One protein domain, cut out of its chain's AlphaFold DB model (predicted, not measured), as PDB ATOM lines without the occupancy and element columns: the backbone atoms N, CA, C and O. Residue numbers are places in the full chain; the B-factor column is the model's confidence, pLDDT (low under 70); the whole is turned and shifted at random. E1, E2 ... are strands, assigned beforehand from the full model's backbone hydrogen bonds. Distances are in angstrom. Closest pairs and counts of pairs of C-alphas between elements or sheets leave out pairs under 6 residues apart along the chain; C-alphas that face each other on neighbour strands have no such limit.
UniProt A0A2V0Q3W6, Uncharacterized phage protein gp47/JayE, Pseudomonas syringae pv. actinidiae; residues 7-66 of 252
ATOM      1  N   VAL A   7      75.330  87.919 171.070       95.25
ATOM      2  CA  VAL A   7      75.754  86.961 170.043       95.25
ATOM      3  C   VAL A   7      74.707  86.859 168.939       95.25
ATOM      4  O   VAL A   7      73.535  86.560 169.184       95.25
ATOM      5  N   LEU A   8      75.164  87.069 167.710       95.25
ATOM      6  CA  LEU A   8      74.411  86.905 166.476       95.25
ATOM      7  C   LEU A   8      74.955  85.701 165.703       95.25
ATOM      8  O   LEU A   8      76.138  85.374 165.798       95.25
ATOM      9  N   GLN A   9      74.104  85.049 164.922       96.12
ATOM     10  CA  GLN A   9      74.461  83.849 164.177       96.12
ATOM     11  C   GLN A   9      73.871  83.874 162.763       96.12
ATOM     12  O   GLN A   9      72.693  84.195 162.575       96.12
ATOM     13  N   PHE A  10      74.686  83.510 161.771       94.69
ATOM     14  CA  PHE A  10      74.223  83.198 160.418       94.69
ATOM     15  C   PHE A  10      73.658  81.778 160.335       94.69
ATOM     16  O   PHE A  10      74.055  80.879 161.072       94.69
ATOM     17  N   SER A  11      72.777  81.533 159.367       91.94
ATOM     18  CA  SER A  11      72.227  80.193 159.120       91.94
ATOM     19  C   SER A  11      73.283  79.141 158.750       91.94
ATOM     20  O   SER A  11      73.029  77.948 158.903       91.94
ATOM     21  N   ASP A  12      74.463  79.572 158.294       90.38
ATOM     22  CA  ASP A  12      75.616  78.727 157.962       90.38
ATOM     23  C   ASP A  12      76.470  78.322 159.182       90.38
ATOM     24  O   ASP A  12      77.427  77.563 159.037       90.38
ATOM     25  N   GLY A  13      76.112  78.785 160.384       89.50
ATOM     26  CA  GLY A  13      76.771  78.419 161.635       89.50
ATOM     27  C   GLY A  13      77.849  79.392 162.115       89.50
ATOM     28  O   GLY A  13      78.380  79.177 163.202       89.50
ATOM     29  N   ARG A  14      78.154  80.470 161.376       93.69
ATOM     30  CA  ARG A  14      79.108  81.495 161.833       93.69
ATOM     31  C   ARG A  14      78.513  82.374 162.932       93.69
ATOM     32  O   ARG A  14      77.376  82.838 162.814       93.69
ATOM     33  N   PHE A  15      79.303  82.643 163.970       95.00
ATOM     34  CA  PHE A  15      78.919  83.476 165.110       95.00
ATOM     35  C   PHE A  15      79.620  84.831 165.086       95.00
ATOM     36  O   PHE A  15      80.786  84.940 164.714       95.00
ATOM     37  N   TYR A  16      78.905  85.856 165.534       95.62
ATOM     38  CA  TYR A  16      79.381  87.228 165.630       95.62
ATOM     39  C   TYR A  16      78.933  87.842 166.942       95.62
ATOM     40  O   TYR A  16      77.968  87.401 167.568       95.62
ATOM     41  N   ARG A  17      79.627  88.897 167.336       95.19
ATOM     42  CA  ARG A  17      79.428  89.591 168.594       95.19
ATOM     43  C   ARG A  17      79.263  91.080 168.343       95.19
ATOM     44  O   ARG A  17      80.004  91.660 167.554       95.19
ATOM     45  N   VAL A  18      78.298  91.703 169.013       94.62
ATOM     46  CA  VAL A  18      78.115  93.158 168.969       94.62
ATOM     47  C   VAL A  18      79.284  93.844 169.674       94.62
ATOM     48  O   VAL A  18      79.515  93.601 170.857       94.62
ATOM     49  N   THR A  19      79.992  94.724 168.965       93.62
ATOM     50  CA  THR A  19      81.148  95.465 169.508       93.62
ATOM     51  C   THR A  19      80.767  96.836 170.047       93.62
ATOM     52  O   THR A  19      81.449  97.384 170.912       93.62
ATOM     53  N   LYS A  20      79.646  97.396 169.580       91.38
ATOM     54  CA  LYS A  20      79.129  98.681 170.048       91.38
ATOM     55  C   LYS A  20      77.683  98.545 170.504       91.38
ATOM     56  O   LYS A  20      76.779  98.365 169.695       91.38
ATOM     57  N   GLY A  21      77.449  98.673 171.804       89.19
ATOM     58  CA  GLY A  21      76.091  98.672 172.343       89.19
ATOM     59  C   GLY A  21      75.261  99.832 171.778       89.19
ATOM     60  O   GLY A  21      75.785 100.922 171.529       89.19
ATOM     61  N   VAL A  22      73.964  99.601 171.571       92.25
ATOM     62  CA  VAL A  22      73.033 100.579 170.993       92.25
ATOM     63  C   VAL A  22      71.761 100.670 171.825       92.25
ATOM     64  O   VAL A  22      71.008  99.706 171.983       92.25
ATOM     65  N   THR A  23      71.463 101.877 172.303       90.44
ATOM     66  CA  THR A  23      70.126 102.215 172.795       90.44
ATOM     67  C   THR A  23      69.216 102.430 171.592       90.44
ATOM     68  O   THR A  23      69.368 103.403 170.860       90.44
ATOM     69  N   THR A  24      68.291 101.502 171.368       87.25
ATOM     70  CA  THR A  24      67.430 101.491 170.185       87.25
ATOM     71  C   THR A  24      66.402 102.617 170.209       87.25
ATOM     72  O   THR A  24      65.737 102.837 171.222       87.25
ATOM     73  N   VAL A  25      66.222 103.278 169.068       89.00
ATOM     74  CA  VAL A  25      65.084 104.170 168.796       89.00
ATOM     75  C   VAL A  25      64.075 103.483 167.876       89.00
ATOM     76  O   VAL A  25      64.383 102.462 167.261       89.00
ATOM     77  N   ALA A  26      62.865 104.035 167.770       86.88
ATOM     78  CA  ALA A  26      61.873 103.532 166.825       86.88
ATOM     79  C   ALA A  26      62.401 103.632 165.380       86.88
ATOM     80  O   ALA A  26      62.834 104.700 164.951       86.88
ATOM     81  N   GLY A  27      62.338 102.523 164.637       87.75
ATOM     82  CA  GLY A  27      62.847 102.416 163.268       87.75
ATOM     83  C   GLY A  27      64.154 101.626 163.170       87.75
ATOM     84  O   GLY A  27      64.441 100.757 163.994       87.75
ATOM     85  N   ASN A  28      64.933 101.903 162.125       88.56
ATOM     86  CA  ASN A  28      66.178 101.197 161.842       88.56
ATOM     87  C   ASN A  28      67.311 101.706 162.739       88.56
ATOM     88  O   ASN A  28      67.556 102.906 162.836       88.56
ATOM     89  N   ASN A  29      68.034 100.770 163.347       91.56
ATOM     90  CA  ASN A  29      69.220 101.036 164.150       91.56
ATOM     91  C   ASN A  29      70.404 100.293 163.524       91.56
ATOM     92  O   ASN A  29      70.220  99.228 162.934       91.56
ATOM     93  N   THR A  30      71.612 100.837 163.652       92.62
ATOM     94  CA  THR A  30      72.839 100.201 163.162       92.62
ATOM     95  C   THR A  30      73.834 100.031 164.298       92.62
ATOM     96  O   THR A  30      73.918 100.858 165.206       92.62
ATOM     97  N   THR A  31      74.586  98.939 164.249       93.38
ATOM     98  CA  THR A  31      75.687  98.652 165.166       93.38
ATOM     99  C   THR A  31      76.859  98.051 164.391       93.38
ATOM    100  O   THR A  31      76.727  97.722 163.212       93.38
ATOM    101  N   THR A  32      78.003  97.929 165.052       93.31
ATOM    102  CA  THR A  32      79.175  97.210 164.570       93.31
ATOM    103  C   THR A  32      79.262  95.845 165.239       93.31
ATOM    104  O   THR A  32      78.885  95.669 166.403       93.31
ATOM    105  N   VAL A  33      79.767  94.873 164.490       93.75
ATOM    106  CA  VAL A  33      79.944  93.492 164.937       93.75
ATOM    107  C   VAL A  33      81.326  92.999 164.542       93.75
ATOM    108  O   VAL A  33      81.916  93.508 163.591       93.75
ATOM    109  N   GLU A  34      81.817  91.993 165.249       92.50
ATOM    110  CA  GLU A  34      83.023  91.244 164.893       92.50
ATOM    111  C   GLU A  34      82.709  89.747 164.840       92.50
ATOM    112  O   GLU A  34      81.797  89.275 165.528       92.50
ATOM    113  N   ALA A  35      83.431  89.002 164.005       93.44
ATOM    114  CA  ALA A  35      83.319  87.548 163.969       93.44
ATOM    115  C   ALA A  35      83.902  86.951 165.260       93.44
ATOM    116  O   ALA A  35      84.953  87.386 165.725       93.44
ATOM    117  N   VAL A  36      83.226  85.953 165.837       93.19
ATOM    118  CA  VAL A  36      83.724  85.246 167.032       93.19
ATOM    119  C   VAL A  36      84.945  84.401 166.683       93.19
ATOM    120  O   VAL A  36      85.922  84.396 167.428       93.19
ATOM    121  N   ASP A  37      84.893  83.716 165.541       90.00
ATOM    122  CA  ASP A  37      86.033  82.996 164.992       90.00
ATOM    123  C   ASP A  37      86.792  83.915 164.031       90.00
ATOM    124  O   ASP A  37      86.255  84.369 163.017       90.00
ATOM    125  N   ALA A  38      88.053  84.193 164.362       85.75
ATOM    126  CA  ALA A  38      88.925  85.020 163.541       85.75
ATOM    127  C   ALA A  38      89.246  84.340 162.197       85.75
ATOM    128  O   ALA A  38      89.418  83.121 162.118       85.75
ATOM    129  N   GLY A  39      89.393  85.138 161.140       85.12
ATOM    130  CA  GLY A  39      89.790  84.672 159.814       85.12
ATOM    131  C   GLY A  39      88.887  85.158 158.689       85.12
ATOM    132  O   GLY A  39      87.797  85.682 158.902       85.12
ATOM    133  N   VAL A  40      89.340  84.919 157.459       85.00
ATOM    134  CA  VAL A  40      88.639  85.324 156.227       85.00
ATOM    135  C   VAL A  40      87.256  84.685 156.076       85.00
ATOM    136  O   VAL A  40      86.396  85.234 155.395       85.00
ATOM    137  N   LEU A  41      87.011  83.547 156.740       86.75
ATOM    138  CA  LEU A  41      85.698  82.891 156.777       86.75
ATOM    139  C   LEU A  41      84.641  83.739 157.507       86.75
ATOM    140  O   LEU A  41      83.445  83.570 157.268       86.75
ATOM    141  N   GLY A  42      85.073  84.672 158.360       87.75
ATOM    142  CA  GLY A  42      84.225  85.665 159.014       87.75
ATOM    143  C   GLY A  42      83.845  86.856 158.123       87.75
ATOM    144  O   GLY A  42      83.120  87.737 158.580       87.75
ATOM    145  N   ASN A  43      84.284  86.912 156.864       91.06
ATOM    146  CA  ASN A  43      83.833  87.957 155.943       91.06
ATOM    147  C   ASN A  43      82.422  87.641 155.418       91.06
ATOM    148  O   ASN A  43      82.090  86.486 155.144       91.06
ATOM    149  N   ALA A  44      81.572  88.655 155.282       91.94
ATOM    150  CA  ALA A  44      80.175  88.494 154.891       91.94
ATOM    151  C   ALA A  44      79.746  89.595 153.918       91.94
ATOM    152  O   ALA A  44      79.909  90.779 154.205       91.94
ATOM    153  N   ASP A  45      79.156  89.208 152.790       92.56
ATOM    154  CA  ASP A  45      78.621  90.160 151.820       92.56
ATOM    155  C   ASP A  45      77.419  90.937 152.381       92.56
ATOM    156  O   ASP A  45      76.662  90.459 153.235       92.56
ATOM    157  N   ALA A  46      77.221  92.146 151.857       94.31
ATOM    158  CA  ALA A  46      76.057  92.965 152.167       94.31
ATOM    159  C   ALA A  46      74.746  92.225 151.842       94.31
ATOM    160  O   ALA A  46      74.625  91.532 150.831       94.31
ATOM    161  N   GLY A  47      73.734  92.406 152.689       92.75
ATOM    162  CA  GLY A  47      72.418  91.782 152.535       92.75
ATOM    163  C   GLY A  47      72.282  90.397 153.168       92.75
ATOM    164  O   GLY A  47      71.159  89.899 153.260       92.75
ATOM    165  N   LEU A  48      73.368  89.787 153.656       94.00
ATOM    166  CA  LEU A  48      73.265  88.573 154.465       94.00
ATOM    167  C   LEU A  48      72.564  88.870 155.799       94.00
ATOM    168  O   LEU A  48      72.733  89.942 156.385       94.00
ATOM    169  N   VAL A  49      71.767  87.910 156.273       95.25
ATOM    170  CA  VAL A  49      70.911  88.067 157.456       95.25
ATOM    171  C   VAL A  49      71.393  87.179 158.595       95.25
ATOM    172  O   VAL A  49      71.595  85.980 158.424       95.25
ATOM    173  N   MET A  50      71.519  87.780 159.769       94.44
ATOM    174  CA  MET A  50      71.899  87.155 161.026       94.44
ATOM    175  C   MET A  50      70.698  87.129 161.962       94.44
ATOM    176  O   MET A  50      69.804  87.974 161.879       94.44
ATOM    177  N   THR A  51      70.710  86.188 162.895       94.88
ATOM    178  CA  THR A  51      69.701  86.076 163.947       94.88
ATOM    179  C   THR A  51      70.346  86.161 165.322       94.88
ATOM    180  O   THR A  51      71.435  85.630 165.526       94.88
ATOM    181  N   ALA A  52      69.705  86.842 166.269       93.25
ATOM    182  CA  ALA A  52      70.170  86.853 167.652       93.25
ATOM    183  C   ALA A  52      70.002  85.463 168.280       93.25
ATOM    184  O   ALA A  52      68.897  84.919 168.303       93.25
ATOM    185  N   VAL A  53      71.089  84.908 168.827       92.81
ATOM    186  CA  VAL A  53      71.074  83.595 169.502       92.81
ATOM    187  C   VAL A  53      70.193  83.646 170.751       92.81
ATOM    188  O   VAL A  53      69.490  82.689 171.074       92.81
ATOM    189  N   GLN A  54      70.214  84.784 171.443       89.44
ATOM    190  CA  GLN A  54      69.310  85.096 172.541       89.44
ATOM    191  C   GLN A  54      68.471  86.315 172.143       89.44
ATOM    192  O   GLN A  54      69.038  87.389 171.938       89.44
ATOM    193  N   PRO A  55      67.140  86.170 172.000       89.12
ATOM    194  CA  PRO A  55      66.269  87.292 171.681       89.12
ATOM    195  C   PRO A  55      66.376  88.396 172.735       89.12
ATOM    196  O   PRO A  55      66.335  88.121 173.935       89.12
ATOM    197  N   VAL A  56      66.471  89.644 172.281       89.25
ATOM    198  CA  VAL A  56      66.495  90.823 173.151       89.25
ATOM    199  C   VAL A  56      65.121  91.478 173.119       89.25
ATOM    200  O   VAL A  56      64.594  91.786 172.051       89.25
ATOM    201  N   GLU A  57      64.523  91.689 174.289       88.12
ATOM    202  CA  GLU A  57      63.184  92.268 174.383       88.12
ATOM    203  C   GLU A  57      63.125  93.662 173.731       88.12
ATOM    204  O   GLU A  57      63.968  94.530 173.974       88.12
ATOM    205  N   GLY A  58      62.113  93.873 172.885       84.56
ATOM    206  CA  GLY A  58      61.895  95.138 172.182       84.56
ATOM    207  C   GLY A  58      62.795  95.370 170.963       84.56
ATOM    208  O   GLY A  58      62.755  96.463 170.400       84.56
ATOM    209  N   ILE A  59      63.581  94.373 170.542       89.38
ATOM    210  CA  ILE A  59      64.428  94.429 169.345       89.38
ATOM    211  C   ILE A  59      64.062  93.264 168.428       89.38
ATOM    212  O   ILE A  59      63.840  92.146 168.892       89.38
ATOM    213  N   ASP A  60      63.988  93.526 167.123       88.94
ATOM    214  CA  ASP A  60      63.824  92.447 166.155       88.94
ATOM    215  C   ASP A  60      65.045  91.519 166.189       88.94
ATOM    216  O   ASP A  60      66.190  91.950 166.315       88.94
ATOM    217  N   SER A  61      64.792  90.220 166.097       89.19
ATOM    218  CA  SER A  61      65.831  89.197 166.181       89.19
ATOM    219  C   SER A  61      66.667  89.093 164.908       89.19
ATOM    220  O   SER A  61      67.711  88.444 164.939       89.19
ATOM    221  N   THR A  62      66.232  89.711 163.807       92.00
ATOM    222  CA  THR A  62      66.933  89.687 162.521       92.00
ATOM    223  C   THR A  62      67.775  90.935 162.301       92.00
ATOM    224  O   THR A  62      67.290  92.059 162.432       92.00
ATOM    225  N   PHE A  63      69.018  90.732 161.878       93.81
ATOM    226  CA  PHE A  63      69.980  91.784 161.567       93.81
ATOM    227  C   PHE A  63      70.496  91.578 160.148       93.81
ATOM    228  O   PHE A  63      70.799  90.453 159.768       93.81
ATOM    229  N   THR A  64      70.627  92.649 159.371       94.81
ATOM    230  CA  THR A  64      71.121  92.571 157.989       94.81
ATOM    231  C   THR A  64      72.466  93.270 157.882       94.81
ATOM    232  O   THR A  64      72.610  94.405 158.343       94.81
ATOM    233  N   VAL A  65      73.436  92.616 157.244       94.88
ATOM    234  CA  VAL A  65      74.726  93.230 156.915       94.88
ATOM    235  C   VAL A  65      74.490  94.381 155.937       94.88
ATOM    236  O   VAL A  65      73.865  94.205 154.890       94.88
ATOM    237  N   ILE A  66      74.959  95.573 156.298       93.75
ATOM    238  CA  ILE A  66      74.789  96.792 155.500       93.75
ATOM    239  C   ILE A  66      75.783  96.854 154.327       93.75
ATOM    240  O   ILE A  66      76.553  95.922 154.098       93.75
TER     241      ILE A  66
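AT A GLANCE: This is residues 7 to 66 of the 252 residues of the protein "Uncharacterized phage protein gp47/JayE" of Pseudomonas syringae pv. actinidiae (UniProt A0A2V0Q3W6). What is it? With little regular structure, five strands make a sheet curled like part of a barrel, with long loops at both ends. How is it built? E1 to E5 hold 18 of 60 printed residues, all strand, antiparallel as E3 E2 E1 E4 E5. It is compact, radius of gyration of the C-alphas 11.4 A, spanning 34 by 20 by 19 A.

HOW THE PARTS SIT: Which strands are inner? E1, residues 7 to 10, neighbours E2, 15 to 18, N 8 to O 16 2.8 A, and E4, 49 to 52, N 9 to O 51 2.8 A. Which are edges? E3, residues 33 to 35, and E5, 62 to 64, are. E1 E2 E3 form a meander, each antiparallel to the one before; E4 completes a Greek key.

IN THESE COORDINATES: Where does E1 begin? C-alpha 7 is at (75.754, 86.961, 170.043). Where does E5 end? C-alpha 64 is at (71.121, 92.571, 157.989).

THE WHOLE: Which links are long? E2 to E3 and E3 to E4 are. Is confidence low? No printed residue is under 70.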